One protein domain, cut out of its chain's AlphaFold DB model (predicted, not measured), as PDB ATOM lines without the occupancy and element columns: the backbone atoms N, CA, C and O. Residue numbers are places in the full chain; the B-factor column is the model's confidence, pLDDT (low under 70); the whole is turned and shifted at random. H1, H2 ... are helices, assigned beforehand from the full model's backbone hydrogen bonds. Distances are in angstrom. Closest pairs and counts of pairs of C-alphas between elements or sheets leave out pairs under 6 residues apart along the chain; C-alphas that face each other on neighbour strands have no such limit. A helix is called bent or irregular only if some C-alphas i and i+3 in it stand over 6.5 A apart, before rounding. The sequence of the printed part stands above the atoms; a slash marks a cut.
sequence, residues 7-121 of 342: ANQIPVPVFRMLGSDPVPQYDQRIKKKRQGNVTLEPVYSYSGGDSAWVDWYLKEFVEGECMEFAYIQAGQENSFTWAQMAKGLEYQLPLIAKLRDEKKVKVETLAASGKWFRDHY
ATOM      1  N   ALA A   7       1.950 -21.126   9.473       93.69
ATOM      2  CA  ALA A   7       3.309 -21.325   9.974       93.69
ATOM      3  C   ALA A   7       4.322 -20.350   9.357       93.69
ATOM      4  O   ALA A   7       5.244 -19.915  10.043       93.69
ATOM      5  N   ASN A   8       4.129 -19.995   8.085       92.31
ATOM      6  CA  ASN A   8       4.992 -19.068   7.357       92.31
ATOM      7  C   ASN A   8       4.438 -17.634   7.331       92.31
ATOM      8  O   ASN A   8       5.055 -16.732   6.758       92.31
ATOM      9  N   GLN A   9       3.299 -17.385   7.982       92.00
ATOM     10  CA  GLN A   9       2.712 -16.057   8.046       92.00
ATOM     11  C   GLN A   9       3.382 -15.188   9.111       92.00
ATOM     12  O   GLN A   9       3.423 -15.514  10.296       92.00
ATOM     13  N   ILE A  10       3.812 -13.994   8.705       90.81
ATOM     14  CA  ILE A  10       4.125 -12.919   9.645       90.81
ATOM     15  C   ILE A  10       2.785 -12.381  10.178       90.81
ATOM     16  O   ILE A  10       1.970 -11.932   9.372       90.81
ATOM     17  N   PRO A  11       2.522 -12.386  11.502       87.81
ATOM     18  CA  PRO A  11       1.214 -12.046  12.078       87.81
ATOM     19  C   PRO A  11       0.959 -10.525  12.122       87.81
ATOM     20  O   PRO A  11       0.537  -9.962  13.135       87.81
ATOM     21  N   VAL A  12       1.236  -9.842  11.013       91.56
ATOM     22  CA  VAL A  12       1.100  -8.400  10.829       91.56
ATOM     23  C   VAL A  12       0.300  -8.159   9.548       91.56
ATOM     24  O   VAL A  12       0.821  -8.399   8.460       91.56
ATOM     25  N   PRO A  13      -0.956  -7.687   9.648       92.25
ATOM     26  CA  PRO A  13      -1.736  -7.310   8.477       92.25
ATOM     27  C   PRO A  13      -1.054  -6.177   7.716       92.25
ATOM     28  O   PRO A  13      -0.606  -5.198   8.319       92.25
ATOM     29  N   VAL A  14      -1.019  -6.300   6.394       91.44
ATOM     30  CA  VAL A  14      -0.476  -5.284   5.495       91.44
ATOM     31  C   VAL A  14      -1.629  -4.708   4.688       91.44
ATOM     32  O   VAL A  14      -2.266  -5.421   3.919       91.44
ATOM     33  N   PHE A  15      -1.876  -3.412   4.857       91.25
ATOM     34  CA  PHE A  15      -2.833  -2.664   4.051       91.25
ATOM     35  C   PHE A  15      -2.074  -1.714   3.136       91.25
ATOM     36  O   PHE A  15      -1.120  -1.053   3.552       91.25
ATOM     37  N   ARG A  16      -2.499  -1.656   1.879       87.25
ATOM     38  CA  ARG A  16      -1.986  -0.724   0.891       87.25
ATOM     39  C   ARG A  16      -2.390   0.693   1.279       87.25
ATOM     40  O   ARG A  16      -3.555   0.972   1.553       87.25
ATOM     41  N   MET A  17      -1.412   1.587   1.224       84.44
ATOM     42  CA  MET A  17      -1.648   3.015   1.333       84.44
ATOM     43  C   MET A  17      -2.218   3.555   0.023       84.44
ATOM     44  O   MET A  17      -1.666   3.291  -1.043       84.44
ATOM     45  N   LEU A  18      -3.301   4.321   0.158       81.38
ATOM     46  CA  LEU A  18      -4.112   4.917  -0.901       81.38
ATOM     47  C   LEU A  18      -4.697   3.919  -1.905       81.38
ATOM     48  O   LEU A  18      -4.014   3.132  -2.564       81.38
ATOM     49  N   GLY A  19      -6.013   4.012  -2.051       78.44
ATOM     50  CA  GLY A  19      -6.746   3.265  -3.054       78.44
ATOM     51  C   GLY A  19      -6.353   3.711  -4.461       78.44
ATOM     52  O   GLY A  19      -6.375   4.907  -4.753       78.44
ATOM     53  N   SER A  20      -5.952   2.772  -5.312       86.25
ATOM     54  CA  SER A  20      -5.601   3.038  -6.705       86.25
ATOM     55  C   SER A  20      -6.743   2.699  -7.649       86.25
ATOM     56  O   SER A  20      -7.559   1.836  -7.337       86.25
ATOM     57  N   ASP A  21      -6.789   3.365  -8.805       89.25
ATOM     58  CA  ASP A  21      -7.775   3.071  -9.849       89.25
ATOM     59  C   ASP A  21      -7.539   1.660 -10.429       89.25
ATOM     60  O   ASP A  21      -6.503   1.428 -11.065       89.25
ATOM     61  N   PRO A  22      -8.465   0.708 -10.229       89.38
ATOM     62  CA  PRO A  22      -8.266  -0.677 -10.640       89.38
ATOM     63  C   PRO A  22      -8.410  -0.897 -12.155       89.38
ATOM     64  O   PRO A  22      -8.083  -1.988 -12.626       89.38
ATOM     65  N   VAL A  23      -8.858   0.099 -12.936       88.38
ATOM     66  CA  VAL A  23      -9.035  -0.040 -14.395       88.38
ATOM     67  C   VAL A  23      -7.750   0.287 -15.184       88.38
ATOM     68  O   VAL A  23      -7.211  -0.604 -15.844       88.38
ATOM     69  N   PRO A  24      -7.188   1.515 -15.149       77.75
ATOM     70  CA  PRO A  24      -6.054   1.894 -15.978       77.75
ATOM     71  C   PRO A  24      -4.703   1.499 -15.381       77.75
ATOM     72  O   PRO A  24      -3.702   1.555 -16.087       77.75
ATOM     73  N   GLN A  25      -4.608   1.189 -14.083       73.94
ATOM     74  CA  GLN A  25      -3.306   1.168 -13.409       73.94
ATOM     75  C   GLN A  25      -2.360   0.091 -13.954       73.94
ATOM     76  O   GLN A  25      -1.148   0.334 -14.015       73.94
ATOM     77  N   TYR A  26      -2.907  -1.062 -14.349       71.44
ATOM     78  CA  TYR A  26      -2.126  -2.210 -14.812       71.44
ATOM     79  C   TYR A  26      -2.065  -2.338 -16.338       71.44
ATOM     80  O   TYR A  26      -1.063  -2.803 -16.875       71.44
ATOM     81  N   ASP A  27      -3.085  -1.863 -17.057       70.81
ATOM     82  CA  ASP A  27      -3.096  -1.913 -18.516       70.81
ATOM     83  C   ASP A  27      -2.441  -0.671 -19.130       70.81
ATOM     84  O   ASP A  27      -2.993   0.429 -19.094       70.81
ATOM     85  N   GLN A  28      -1.273  -0.837 -19.756       63.09
ATOM     86  CA  GLN A  28      -0.530   0.285 -20.338       63.09
ATOM     87  C   GLN A  28      -1.304   1.062 -21.418       63.09
ATOM     88  O   GLN A  28      -1.077   2.268 -21.573       63.09
ATOM     89  N   ARG A  29      -2.207   0.426 -22.181       65.25
ATOM     90  CA  ARG A  29      -2.985   1.126 -23.218       65.25
ATOM     91  C   ARG A  29      -4.057   1.999 -22.585       65.25
ATOM     92  O   ARG A  29      -4.236   3.139 -23.015       65.25
ATOM     93  N   ILE A  30      -4.724   1.495 -21.550       61.22
ATOM     94  CA  ILE A  30      -5.730   2.260 -20.807       61.22
ATOM     95  C   ILE A  30      -5.046   3.366 -19.990       61.22
ATOM     96  O   ILE A  30      -5.485   4.518 -20.017       61.22
ATOM     97  N   LYS A  31      -3.893   3.078 -19.374       60.72
ATOM     98  CA  LYS A  31      -3.075   4.053 -18.637       60.72
ATOM     99  C   LYS A  31      -2.671   5.263 -19.474       60.72
ATOM    100  O   LYS A  31      -2.625   6.379 -18.969       60.72
ATOM    101  N   LYS A  32      -2.409   5.090 -20.774       59.91
ATOM    102  CA  LYS A  32      -2.116   6.228 -21.665       59.91
ATOM    103  C   LYS A  32      -3.285   7.209 -21.788       59.91
ATOM    104  O   LYS A  32      -3.035   8.396 -21.994       59.91
ATOM    105  N   LYS A  33      -4.531   6.738 -21.648       59.66
ATOM    106  CA  LYS A  33      -5.740   7.580 -21.649       59.66
ATOM    107  C   LYS A  33      -5.950   8.286 -20.297       59.66
ATOM    108  O   LYS A  33      -6.477   9.393 -20.281       59.66
ATOM    109  N   ARG A  34      -5.507   7.682 -19.183       61.47
ATOM    110  CA  ARG A  34      -5.592   8.210 -17.804       61.47
ATOM    111  C   ARG A  34      -4.191   8.348 -17.191       61.47
ATOM    112  O   ARG A  34      -3.702   7.449 -16.514       61.47
ATOM    113  N   GLN A  35      -3.510   9.450 -17.505       54.34
ATOM    114  CA  GLN A  35      -2.104   9.668 -17.136       54.34
ATOM    115  C   GLN A  35      -1.900   9.827 -15.615       54.34
ATOM    116  O   GLN A  35      -2.678  10.506 -14.955       54.34
ATOM    117  N   GLY A  36      -0.793   9.288 -15.085       65.12
ATOM    118  CA  GLY A  36      -0.302   9.564 -13.724       65.12
ATOM    119  C   GLY A  36      -0.557   8.467 -12.680       65.12
ATOM    120  O   GLY A  36      -0.884   7.326 -13.010       65.12
ATOM    121  N   ASN A  37      -0.354   8.822 -11.406       72.69
ATOM    122  CA  ASN A  37      -0.686   7.986 -10.251       72.69
ATOM    123  C   ASN A  37      -2.158   8.224  -9.896       72.69
ATOM    124  O   ASN A  37      -2.479   9.134  -9.139       72.69
ATOM    125  N   VAL A  38      -3.058   7.430 -10.475       86.31
ATOM    126  CA  VAL A  38      -4.503   7.566 -10.240       86.31
ATOM    127  C   VAL A  38      -4.848   6.911  -8.903       86.31
ATOM    128  O   VAL A  38      -4.883   5.683  -8.793       86.31
ATOM    129  N   THR A  39      -5.008   7.734  -7.867       89.88
ATOM    130  CA  THR A  39      -5.224   7.289  -6.484       89.88
ATOM    131  C   THR A  39      -6.168   8.227  -5.739       89.88
ATOM    132  O   THR A  39      -6.439   9.335  -6.196       89.88
ATOM    133  N   LEU A  40      -6.607   7.826  -4.544       92.12
ATOM    134  CA  LEU A  40      -7.393   8.672  -3.642       92.12
ATOM    135  C   LEU A  40      -6.590   9.836  -3.007       92.12
ATOM    136  O   LEU A  40      -7.139  10.578  -2.195       92.12
ATOM    137  N   GLU A  41      -5.317  10.042  -3.368       92.62
ATOM    138  CA  GLU A  41      -4.519  11.184  -2.894       92.62
ATOM    139  C   GLU A  41      -5.205  12.524  -3.249       92.62
ATOM    140  O   GLU A  41      -5.406  12.827  -4.434       92.62
ATOM    141  N   PRO A  42      -5.538  13.370  -2.256       93.00
ATOM    142  CA  PRO A  42      -6.334  14.581  -2.463       93.00
ATOM    143  C   PRO A  42      -5.682  15.642  -3.358       93.00
ATOM    144  O   PRO A  42      -6.392  16.512  -3.863       93.00
ATOM    145  N   VAL A  43      -4.359  15.612  -3.569       92.19
ATOM    146  CA  VAL A  43      -3.689  16.618  -4.416       92.19
ATOM    147  C   VAL A  43      -3.854  16.389  -5.915       92.19
ATOM    148  O   VAL A  43      -3.622  17.306  -6.707       92.19
ATOM    149  N   TYR A  44      -4.219  15.179  -6.345       90.12
ATOM    150  CA  TYR A  44      -4.284  14.868  -7.768       90.12
ATOM    151  C   TYR A  44      -5.614  15.322  -8.359       90.12
ATOM    152  O   TYR A  44      -6.642  14.671  -8.204       90.12
ATOM    153  N   SER A  45      -5.583  16.424  -9.111       90.38
ATOM    154  CA  SER A  45      -6.764  17.053  -9.724       90.38
ATOM    155  C   SER A  45      -7.498  16.198 -10.765       90.38
ATOM    156  O   SER A  45      -8.493  16.655 -11.312       90.38
ATOM    157  N   TYR A  46      -6.974  15.017 -11.090       87.00
ATOM    158  CA  TYR A  46      -7.525  14.042 -12.032       87.00
ATOM    159  C   TYR A  46      -7.936  12.725 -11.345       87.00
ATOM    160  O   TYR A  46      -8.277  11.764 -12.030       87.00
ATOM    161  N   SER A  47      -7.829  12.646 -10.012       90.69
ATOM    162  CA  SER A  47      -8.251  11.491  -9.208       90.69
ATOM    163  C   SER A  47      -8.740  11.930  -7.827       90.69
ATOM    164  O   SER A  47      -9.814  12.509  -7.748       90.69
ATOM    165  N   GLY A  48      -7.988  11.743  -6.739       91.94
ATOM    166  CA  GLY A  48      -8.456  12.084  -5.388       91.94
ATOM    167  C   GLY A  48      -8.867  13.556  -5.182       91.94
ATOM    168  O   GLY A  48      -9.676  13.849  -4.306       91.94
ATOM    169  N   GLY A  49      -8.376  14.493  -5.994       92.62
ATOM    170  CA  GLY A  49      -8.802  15.901  -6.006       92.62
ATOM    171  C   GLY A  49      -9.947  16.236  -6.982       92.62
ATOM    172  O   GLY A  49     -10.300  17.416  -7.131       92.62
ATOM    173  N   ASP A  50     -10.490  15.233  -7.674       93.69
ATOM    174  CA  ASP A  50     -11.601  15.328  -8.621       93.69
ATOM    175  C   ASP A  50     -12.859  14.651  -8.062       93.69
ATOM    176  O   ASP A  50     -12.863  13.467  -7.739       93.69
ATOM    177  N   SER A  51     -13.955  15.404  -7.954       95.69
ATOM    178  CA  SER A  51     -15.183  14.902  -7.333       95.69
ATOM    179  C   SER A  51     -15.838  13.778  -8.131       95.69
ATOM    180  O   SER A  51     -16.365  12.853  -7.529       95.69
ATOM    181  N   ALA A  52     -15.785  13.827  -9.468       94.75
ATOM    182  CA  ALA A  52     -16.409  12.802 -10.301       94.75
ATOM    183  C   ALA A  52     -15.664  11.467 -10.181       94.75
ATOM    184  O   ALA A  52     -16.296  10.419 -10.060       94.75
ATOM    185  N   TRP A  53     -14.329  11.510 -10.152       94.19
ATOM    186  CA  TRP A  53     -13.511  10.334  -9.882       94.19
ATOM    187  C   TRP A  53     -13.744   9.794  -8.468       94.19
ATOM    188  O   TRP A  53     -13.924   8.592  -8.312       94.19
ATOM    189  N   VAL A  54     -13.793  10.652  -7.442       95.75
ATOM    190  CA  VAL A  54     -14.032  10.218  -6.051       95.75
ATOM    191  C   VAL A  54     -15.420   9.590  -5.882       95.75
ATOM    192  O   VAL A  54     -15.521   8.534  -5.260       95.75
ATOM    193  N   ASP A  55     -16.472  10.199  -6.439       97.00
ATOM    194  CA  ASP A  55     -17.837   9.655  -6.407       97.00
ATOM    195  C   ASP A  55     -17.888   8.260  -7.032       97.00
ATOM    196  O   ASP A  55     -18.403   7.317  -6.430       97.00
ATOM    197  N   TRP A  56     -17.311   8.124  -8.227       96.25
ATOM    198  CA  TRP A  56     -17.208   6.853  -8.934       96.25
ATOM    199  C   TRP A  56     -16.414   5.815  -8.130       96.25
ATOM    200  O   TRP A  56     -16.907   4.718  -7.880       96.25
ATOM    201  N   TYR A  57     -15.220   6.174  -7.662       95.38
ATOM    202  CA  TYR A  57     -14.321   5.266  -6.956       95.38
ATOM    203  C   TYR A  57     -14.950   4.723  -5.668       95.38
ATOM    204  O   TYR A  57     -14.909   3.521  -5.406       95.38
ATOM    205  N   LEU A  58     -15.575   5.598  -4.872       96.19
ATOM    206  CA  LEU A  58     -16.257   5.191  -3.644       96.19
ATOM    207  C   LEU A  58     -17.514   4.368  -3.933       96.19
ATOM    208  O   LEU A  58     -17.768   3.415  -3.202       96.19
ATOM    209  N   LYS A  59     -18.282   4.700  -4.980       96.69
ATOM    210  CA  LYS A  59     -19.443   3.905  -5.402       96.69
ATOM    211  C   LYS A  59     -19.024   2.476  -5.742       96.69
ATOM    212  O   LYS A  59     -19.575   1.545  -5.166       96.69
ATOM    213  N   GLU A  60     -18.032   2.298  -6.612       95.94
ATOM    214  CA  GLU A  60     -17.634   0.960  -7.064       95.94
ATOM    215  C   GLU A  60     -17.027   0.117  -5.925       95.94
ATOM    216  O   GLU A  60     -17.288  -1.076  -5.851       95.94
ATOM    217  N   PHE A  61     -16.309   0.720  -4.968       95.38
ATOM    218  CA  PHE A  61     -15.829  -0.006  -3.777       95.38
ATOM    219  C   PHE A  61     -16.931  -0.345  -2.761       95.38
ATOM    220  O   PHE A  61     -16.759  -1.264  -1.962       95.38
ATOM    221  N   VAL A  62     -18.033   0.405  -2.747       96.38
ATOM    222  CA  VAL A  62     -19.183   0.156  -1.862       96.38
ATOM    223  C   VAL A  62     -20.158  -0.857  -2.464       96.38
ATOM    224  O   VAL A  62     -20.774  -1.619  -1.726       96.38
ATOM    225  N   GLU A  63     -20.336  -0.835  -3.784       96.44
ATOM    226  CA  GLU A  63     -21.368  -1.603  -4.494       96.44
ATOM    227  C   GLU A  63     -20.810  -2.797  -5.287       96.44
ATOM    228  O   GLU A  63     -21.581  -3.642  -5.760       96.44
ATOM    229  N   GLY A  64     -19.492  -2.862  -5.474       97.12
ATOM    230  CA  GLY A  64     -18.805  -3.969  -6.127       97.12
ATOM    231  C   GLY A  64     -18.678  -5.186  -5.213       97.12
ATOM    232  O   GLY A  64     -18.412  -5.065  -4.019       97.12
ATOM    233  N   GLU A  65     -18.842  -6.371  -5.794       98.00
ATOM    234  CA  GLU A  65     -18.570  -7.644  -5.133       98.00
ATOM    235  C   GLU A  65     -17.094  -7.699  -4.725       98.00
ATOM    236  O   GLU A  65     -16.201  -7.362  -5.515       98.00
ATOM    237  N   CYS A  66     -16.848  -8.112  -3.483       97.38
ATOM    238  CA  CYS A  66     -15.521  -8.085  -2.864       97.38
ATOM    239  C   CYS A  66     -15.167  -9.354  -2.083       97.38
ATOM    240  O   CYS A  66     -14.055  -9.462  -1.557       97.38
ATOM    241  N   MET A  67     -16.082 -10.327  -2.044       97.38
ATOM    242  CA  MET A  67     -15.992 -11.550  -1.255       97.38
ATOM    243  C   MET A  67     -15.982 -11.265   0.253       97.38
ATOM    244  O   MET A  67     -17.033 -11.070   0.857       97.38
ATOM    245  N   GLU A  68     -14.808 -11.255   0.887       96.19
ATOM    246  CA  GLU A  68     -14.691 -11.162   2.347       96.19
ATOM    247  C   GLU A  68     -14.604  -9.702   2.826       96.19
ATOM    248  O   GLU A  68     -15.211  -9.347   3.837       96.19
ATOM    249  N   PHE A  69     -13.867  -8.839   2.115       95.56
ATOM    250  CA  PHE A  69     -13.866  -7.391   2.350       95.56
ATOM    251  C   PHE A  69     -13.240  -6.608   1.189       95.56
ATOM    252  O   PHE A  69     -12.294  -7.064   0.550       95.56
ATOM    253  N   ALA A  70     -13.685  -5.362   1.022       95.12
ATOM    254  CA  ALA A  70     -12.960  -4.313   0.314       95.12
ATOM    255  C   ALA A  70     -12.534  -3.222   1.304       95.12
ATOM    256  O   ALA A  70     -13.193  -2.975   2.317       95.12
ATOM    257  N   TYR A  71     -11.422  -2.547   1.019       94.69
ATOM    258  CA  TYR A  71     -10.986  -1.396   1.802       94.69
ATOM    259  C   TYR A  71     -10.326  -0.352   0.917       94.69
ATOM    260  O   TYR A  71      -9.749  -0.648  -0.128       94.69
ATOM    261  N   ILE A  72     -10.365   0.878   1.407       93.81
ATOM    262  CA  ILE A  72      -9.623   2.007   0.868       93.81
ATOM    263  C   ILE A  72      -8.970   2.735   2.037       93.81
ATOM    264  O   ILE A  72      -9.514   2.781   3.142       93.81
ATOM    265  N   GLN A  73      -7.816   3.341   1.792       91.75
ATOM    266  CA  GLN A  73      -7.235   4.301   2.718       91.75
ATOM    267  C   GLN A  73      -7.441   5.704   2.150       91.75
ATOM    268  O   GLN A  73      -6.914   6.021   1.085       91.75
ATOM    269  N   ALA A  74      -8.191   6.533   2.873       89.88
ATOM    270  CA  ALA A  74      -8.303   7.962   2.610       89.88
ATOM    271  C   ALA A  74      -7.296   8.726   3.477       89.88
ATOM    272  O   ALA A  74      -7.099   8.395   4.649       89.88
ATOM    273  N   GLY A  75      -6.652   9.740   2.907       84.81
ATOM    274  CA  GLY A  75      -5.637  10.531   3.592       84.81
ATOM    275  C   GLY A  75      -4.527  10.985   2.654       84.81
ATOM    276  O   GLY A  75      -4.697  11.003   1.440       84.81
ATOM    277  N   GLN A  76      -3.401  11.355   3.251       82.38
ATOM    278  CA  GLN A  76      -2.243  11.942   2.585       82.38
ATOM    279  C   GLN A  76      -1.066  10.960   2.627       82.38
ATOM    280  O   GLN A  76      -0.720  10.472   3.704       82.38
ATOM    281  N   GLU A  77      -0.436  10.701   1.481       76.56
ATOM    282  CA  GLU A  77       0.784   9.884   1.374       76.56
ATOM    283  C   GLU A  77       2.059  10.718   1.553       76.56
ATOM    284  O   GLU A  77       2.980  10.321   2.265       76.56
ATOM    285  N   ASN A  78       2.124  11.886   0.911       74.00
ATOM    286  CA  ASN A  78       3.352  12.683   0.799       74.00
ATOM    287  C   ASN A  78       3.244  13.996   1.563       74.00
ATOM    288  O   ASN A  78       2.147  14.442   1.844       74.00
ATOM    289  N   SER A  79       4.353  14.694   1.818       82.75
ATOM    290  CA  SER A  79       4.403  15.965   2.570       82.75
ATOM    291  C   SER A  79       3.807  17.195   1.848       82.75
ATOM    292  O   SER A  79       4.347  18.298   1.945       82.75
ATOM    293  N   PHE A  80       2.707  17.032   1.109       87.19
ATOM    294  CA  PHE A  80       1.950  18.129   0.512       87.19
ATOM    295  C   PHE A  80       1.363  19.070   1.569       87.19
ATOM    296  O   PHE A  80       1.088  18.693   2.709       87.19
ATOM    297  N   THR A  81       1.176  20.332   1.184       91.75
ATOM    298  CA  THR A  81       0.631  21.357   2.086       91.75
ATOM    299  C   THR A  81      -0.889  21.435   1.994       91.75
ATOM    300  O   THR A  81      -1.487  21.036   0.991       91.75
ATOM    301  N   TRP A  82      -1.525  22.007   3.024       93.31
ATOM    302  CA  TRP A  82      -2.979  22.194   3.066       93.31
ATOM    303  C   TRP A  82      -3.530  22.853   1.797       93.31
ATOM    304  O   TRP A  82      -4.528  22.389   1.264       93.31
ATOM    305  N   ALA A  83      -2.849  23.864   1.250       94.19
ATOM    306  CA  ALA A  83      -3.300  24.567   0.046       94.19
ATOM    307  C   ALA A  83      -3.516  23.644  -1.170       94.19
ATOM    308  O   ALA A  83      -4.359  23.939  -2.011       94.19
ATOM    309  N   GLN A  84      -2.775  22.535  -1.266       91.50
ATOM    310  CA  GLN A  84      -2.913  21.564  -2.355       91.50
ATOM    311  C   GLN A  84      -3.974  20.499  -2.057       91.50
ATOM    312  O   GLN A  84      -4.657  20.050  -2.971       91.50
ATOM    313  N   MET A  85      -4.117  20.100  -0.791       93.88
ATOM    314  CA  MET A  85      -5.011  19.008  -0.385       93.88
ATOM    315  C   MET A  85      -6.423  19.466  -0.023       93.88
ATOM    316  O   MET A  85      -7.340  18.651  -0.074       93.88
ATOM    317  N   ALA A  86      -6.597  20.738   0.357       94.31
ATOM    318  CA  ALA A  86      -7.835  21.271   0.925       94.31
ATOM    319  C   ALA A  86      -9.044  20.906   0.066       94.31
ATOM    320  O   ALA A  86      -9.966  20.272   0.559       94.31
ATOM    321  N   LYS A  87      -8.980  21.186  -1.241       94.19
ATOM    322  CA  LYS A  87     -10.068  20.886  -2.180       94.19
ATOM    323  C   LYS A  87     -10.473  19.404  -2.160       94.19
ATOM    324  O   LYS A  87     -11.662  19.104  -2.128       94.19
ATOM    325  N   GLY A  88      -9.501  18.490  -2.198       94.69
ATOM    326  CA  GLY A  88      -9.764  17.051  -2.178       94.69
ATOM    327  C   GLY A  88     -10.350  16.605  -0.840       94.69
ATOM    328  O   GLY A  88     -11.396  15.968  -0.808       94.69
ATOM    329  N   LEU A  89      -9.735  16.996   0.280       95.31
ATOM    330  CA  LEU A  89     -10.171  16.584   1.620       95.31
ATOM    331  C   LEU A  89     -11.521  17.186   2.034       95.31
ATOM    332  O   LEU A  89     -12.334  16.487   2.640       95.31
ATOM    333  N   GLU A  90     -11.784  18.447   1.687       96.50
ATOM    334  CA  GLU A  90     -13.068  19.120   1.930       96.50
ATOM    335  C   GLU A  90     -14.226  18.440   1.193       96.50
ATOM    336  O   GLU A  90     -15.372  18.572   1.615       96.50
ATOM    337  N   TYR A  91     -13.938  17.679   0.135       97.44
ATOM    338  CA  TYR A  91     -14.927  16.879  -0.580       97.44
ATOM    339  C   TYR A  91     -14.976  15.420  -0.099       97.44
ATOM    340  O   TYR A  91     -16.041  14.910   0.256       97.44
ATOM    341  N   GLN A  92     -13.819  14.750  -0.037       96.69
ATOM    342  CA  GLN A  92     -13.705  13.339   0.340       96.69
ATOM    343  C   GLN A  92     -14.255  13.072   1.746       96.69
ATOM    344  O   GLN A  92     -15.012  12.122   1.941       96.69
ATOM    345  N   LEU A  93     -13.889  13.891   2.743       96.50
ATOM    346  CA  LEU A  93     -14.230  13.610   4.140       96.50
ATOM    347  C   LEU A  93     -15.742  13.697   4.413       96.50
ATOM    348  O   LEU A  93     -16.264  12.765   5.033       96.50
ATOM    349  N   PRO A  94     -16.483  14.728   3.950       98.06
ATOM    350  CA  PRO A  94     -17.939  14.738   4.082       98.06
ATOM    351  C   PRO A  94     -18.626  13.579   3.357       98.06
ATOM    352  O   PRO A  94     -19.583  13.020   3.891       98.06
ATOM    353  N   LEU A  95     -18.138  13.185   2.177       98.31
ATOM    354  CA  LEU A  95     -18.699  12.059   1.433       98.31
ATOM    355  C   LEU A  95     -18.491  10.728   2.174       98.31
ATOM    356  O   LEU A  95     -19.440   9.966   2.353       98.31
ATOM    357  N   ILE A  96     -17.289  10.484   2.700       97.88
ATOM    358  CA  ILE A  96     -16.994   9.308   3.533       97.88
ATOM    359  C   ILE A  96     -17.845   9.319   4.812       97.88
ATOM    360  O   ILE A  96     -18.394   8.287   5.199       97.88
ATOM    361  N   ALA A  97     -17.997  10.478   5.463       98.38
ATOM    362  CA  ALA A  97     -18.849  10.616   6.642       98.38
ATOM    363  C   ALA A  97     -20.315  10.286   6.324       98.38
ATOM    364  O   ALA A  97     -20.946   9.545   7.073       98.38
ATOM    365  N   LYS A  98     -20.829  10.755   5.181       98.56
ATOM    366  CA  LYS A  98     -22.170  10.412   4.697       98.56
ATOM    367  C   LYS A  98     -22.321   8.903   4.478       98.56
ATOM    368  O   LYS A  98     -23.268   8.320   4.993       98.56
ATOM    369  N   LEU A  99     -21.388   8.257   3.774       98.50
ATOM    370  CA  LEU A  99     -21.430   6.805   3.534       98.50
ATOM    371  C   LEU A  99     -21.381   5.998   4.844       98.50
ATOM    372  O   LEU A  99     -22.055   4.974   4.970       98.50
ATOM    373  N   ARG A 100     -20.615   6.466   5.837       98.44
ATOM    374  CA  ARG A 100     -20.587   5.887   7.187       98.44
ATOM    375  C   ARG A 100     -21.944   6.012   7.872       98.44
ATOM    376  O   ARG A 100     -22.424   5.039   8.449       98.44
ATOM    377  N   ASP A 101     -22.556   7.191   7.823       98.62
ATOM    378  CA  ASP A 101     -23.847   7.454   8.467       98.62
ATOM    379  C   ASP A 101     -24.986   6.665   7.789       98.62
ATOM    380  O   ASP A 101     -25.905   6.194   8.459       98.62
ATOM    381  N   GLU A 102     -24.861   6.410   6.483       98.44
ATOM    382  CA  GLU A 102     -25.694   5.480   5.705       98.44
ATOM    383  C   GLU A 102     -25.387   3.995   5.982       98.44
ATOM    384  O   GLU A 102     -26.076   3.122   5.457       98.44
ATOM    385  N   LYS A 103     -24.381   3.689   6.815       98.06
ATOM    386  CA  LYS A 103     -23.898   2.334   7.146       98.06
ATOM    387  C   LYS A 103     -23.383   1.533   5.946       98.06
ATOM    388  O   LYS A 103     -23.328   0.307   6.009       98.06
ATOM    389  N   LYS A 104     -22.982   2.216   4.874       97.88
ATOM    390  CA  LYS A 104     -22.378   1.603   3.684       97.88
ATOM    391  C   LYS A 104     -20.892   1.315   3.861       97.88
ATOM    392  O   LYS A 104     -20.371   0.393   3.253       97.88
ATOM    393  N   VAL A 105     -20.212   2.091   4.705       97.38
ATOM    394  CA  VAL A 105     -18.798   1.882   5.039       97.38
ATOM    395  C   VAL A 105     -18.573   1.937   6.542       97.38
ATOM    396  O   VAL A 105     -19.306   2.591   7.287       97.38
ATOM    397  N   LYS A 106     -17.494   1.294   6.984       97.12
ATOM    398  CA  LYS A 106     -16.953   1.432   8.333       97.12
ATOM    399  C   LYS A 106     -15.695   2.297   8.261       97.12
ATOM    400  O   LYS A 106     -14.787   1.998   7.496       97.12
ATOM    401  N   VAL A 107     -15.643   3.368   9.052       97.25
ATOM    402  CA  VAL A 107     -14.472   4.259   9.116       97.25
ATOM    403  C   VAL A 107     -13.676   3.931  10.368       97.25
ATOM    404  O   VAL A 107     -14.186   4.058  11.481       97.25
ATOM    405  N   GLU A 108     -12.429   3.511  10.185       96.50
ATOM    406  CA  GLU A 108     -11.550   3.053  11.257       96.50
ATOM    407  C   GLU A 108     -10.143   3.631  11.123       96.50
ATOM    408  O   GLU A 108      -9.709   4.046  10.052       96.50
ATOM    409  N   THR A 109      -9.405   3.629  12.233       95.56
ATOM    410  CA  THR A 109      -7.953   3.811  12.168       95.56
ATOM    411  C   THR A 109      -7.303   2.544  11.613       95.56
ATOM    412  O   THR A 109      -7.804   1.440  11.839       95.56
ATOM    413  N   LEU A 110      -6.132   2.678  10.984       93.56
ATOM    414  CA  LEU A 110      -5.359   1.530  10.491       93.56
ATOM    415  C   LEU A 110      -5.102   0.479  11.589       93.56
ATOM    416  O   LEU A 110      -5.166  -0.723  11.338       93.56
ATOM    417  N   ALA A 111      -4.868   0.919  12.830       95.44
ATOM    418  CA  ALA A 111      -4.678   0.026  13.971       95.44
ATOM    419  C   ALA A 111      -5.945  -0.779  14.314       95.44
ATOM    420  O   ALA A 111      -5.848  -1.968  14.621       95.44
ATOM    421  N   ALA A 112      -7.125  -0.151  14.248       97.31
ATOM    422  CA  ALA A 112      -8.401  -0.821  14.488       97.31
ATOM    423  C   ALA A 112      -8.721  -1.833  13.377       97.31
ATOM    424  O   ALA A 112      -9.022  -2.982  13.695       97.31
ATOM    425  N   SER A 113      -8.536  -1.466  12.104       96.38
ATOM    426  CA  SER A 113      -8.699  -2.400  10.980       96.38
ATOM    427  C   SER A 113      -7.699  -3.555  11.042       96.38
ATOM    428  O   SER A 113      -8.069  -4.705  10.824       96.38
ATOM    429  N   GLY A 114      -6.448  -3.294  11.436       95.94
ATOM    430  CA  GLY A 114      -5.454  -4.343  11.656       95.94
ATOM    431  C   GLY A 114      -5.803  -5.274  12.817       95.94
ATOM    432  O   GLY A 114      -5.566  -6.477  12.730       95.94
ATOM    433  N   LYS A 115      -6.390  -4.757  13.902       96.88
ATOM    434  CA  LYS A 115      -6.912  -5.615  14.972       96.88
ATOM    435  C   LYS A 115      -8.084  -6.461  14.474       96.88
ATOM    436  O   LYS A 115      -8.056  -7.670  14.674       96.88
ATOM    437  N   TRP A 116      -9.057  -5.839  13.810       97.12
ATOM    438  CA  TRP A 116     -10.197  -6.534  13.219       97.12
ATOM    439  C   TRP A 116      -9.726  -7.670  12.307       97.12
ATOM    440  O   TRP A 116     -10.094  -8.814  12.543       97.12
ATOM    441  N   PHE A 117      -8.818  -7.401  11.369       96.69
ATOM    442  CA  PHE A 117      -8.304  -8.412  10.445       96.69
ATOM    443  C   PHE A 117      -7.697  -9.618  11.175       96.69
ATOM    444  O   PHE A 117      -8.065 -10.752  10.887       96.69
ATOM    445  N   ARG A 118      -6.820  -9.390  12.167       95.00
ATOM    446  CA  ARG A 118      -6.212 -10.487  12.947       95.00
ATOM    447  C   ARG A 118      -7.230 -11.296  13.745       95.00
ATOM    448  O   ARG A 118      -7.025 -12.486  13.947       95.00
ATOM    449  N   ASP A 119      -8.287 -10.654  14.233       96.00
ATOM    450  CA  ASP A 119      -9.328 -11.334  15.005       96.00
ATOM    451  C   ASP A 119     -10.242 -12.199  14.108       96.00
ATOM    452  O   ASP A 119     -10.875 -13.125  14.609       96.00
ATOM    453  N   HIS A 120     -10.321 -11.905  12.802       95.75
ATOM    454  CA  HIS A 120     -11.245 -12.562  11.862       95.75
ATOM    455  C   HIS A 120     -10.562 -13.600  10.968       95.75
ATOM    456  O   HIS A 120     -11.178 -14.610  10.625       95.75
ATOM    457  N   TYR A 121      -9.293 -13.381  10.616       94.88
ATOM    458  CA  TYR A 121      -8.589 -14.185   9.626       94.88
ATOM    459  C   TYR A 121      -7.287 -14.751  10.182       94.88
ATOM    460  O   TYR A 121      -6.422 -14.023  10.670       94.88
TER     461      TYR A 121
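Overview. This is residues 7 to 121 of the 342 residues of an uncharacterized protein of Bacteroidales bacterium (UniProt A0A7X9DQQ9). Loops make the middle of this domain: residues 7 to 27 and 64 to 81 both pass through it, while H2 and H3 run side by side for a short way and the small H1 and H4 stand separately, away from them and from each other. The printed part has 115 residues, with four named helices in the order H1, H2, H3, H4 and no named strand; the class is all helix, though under half of the residues, 50, are in named elements. The whole is compact, with a radius of gyration of the C-alphas of 15.2 A and spans of 42 by 35 by 31 A.

Along the chain. Start at Ala 7 and pass residues 7 to 27, which hold no named element. Find C-alpha 28 at (-0.530, 0.285, -20.338); there H1 begins, residues 28 to 33. H2, residues 51 to 63, is 17.9 A long. Find C-alpha 82 at (-2.979, 22.194, 3.066); from there H3, residues 82 to 101, runs 26.1 A, with a kink of 37 degrees near residue 89. H3 is irregular: C-alphas 84 and 87 are 7.2 A apart. H4, residues 110 to 120, runs 15.3 A to C-alpha 120 at (-11.245, -12.562, 11.862).

Arrangement. Look at residues 51 to 54 of H2 and 88 to 92 of H3, where these helices touch; their closest C-alphas, of Ser 51 and Tyr 91, are 7.0 A apart. They run the same way at a shallow tilt of 32 degrees, only just short of steep. H1 and H4 are apart from each other and from both H2 and H3. In H2 and H4 every O i to N i+4 pair is within hydrogen-bond range; in H1 1 of 2 and in H3 12 of 16 are.

Size, cuts and confidence. The C-alphas of Ala 7 and Ala 83, 47.4 A apart, are the two farthest apart. The printed part has no cut. The links H1 to H2, 17 residues, and H2 to H3, 18 residues, are long; H3 to H4, 8 residues, is short. Look for low confidence at residues 28 to 36, with pLDDT under 70; the mean of the printed part is 89.9.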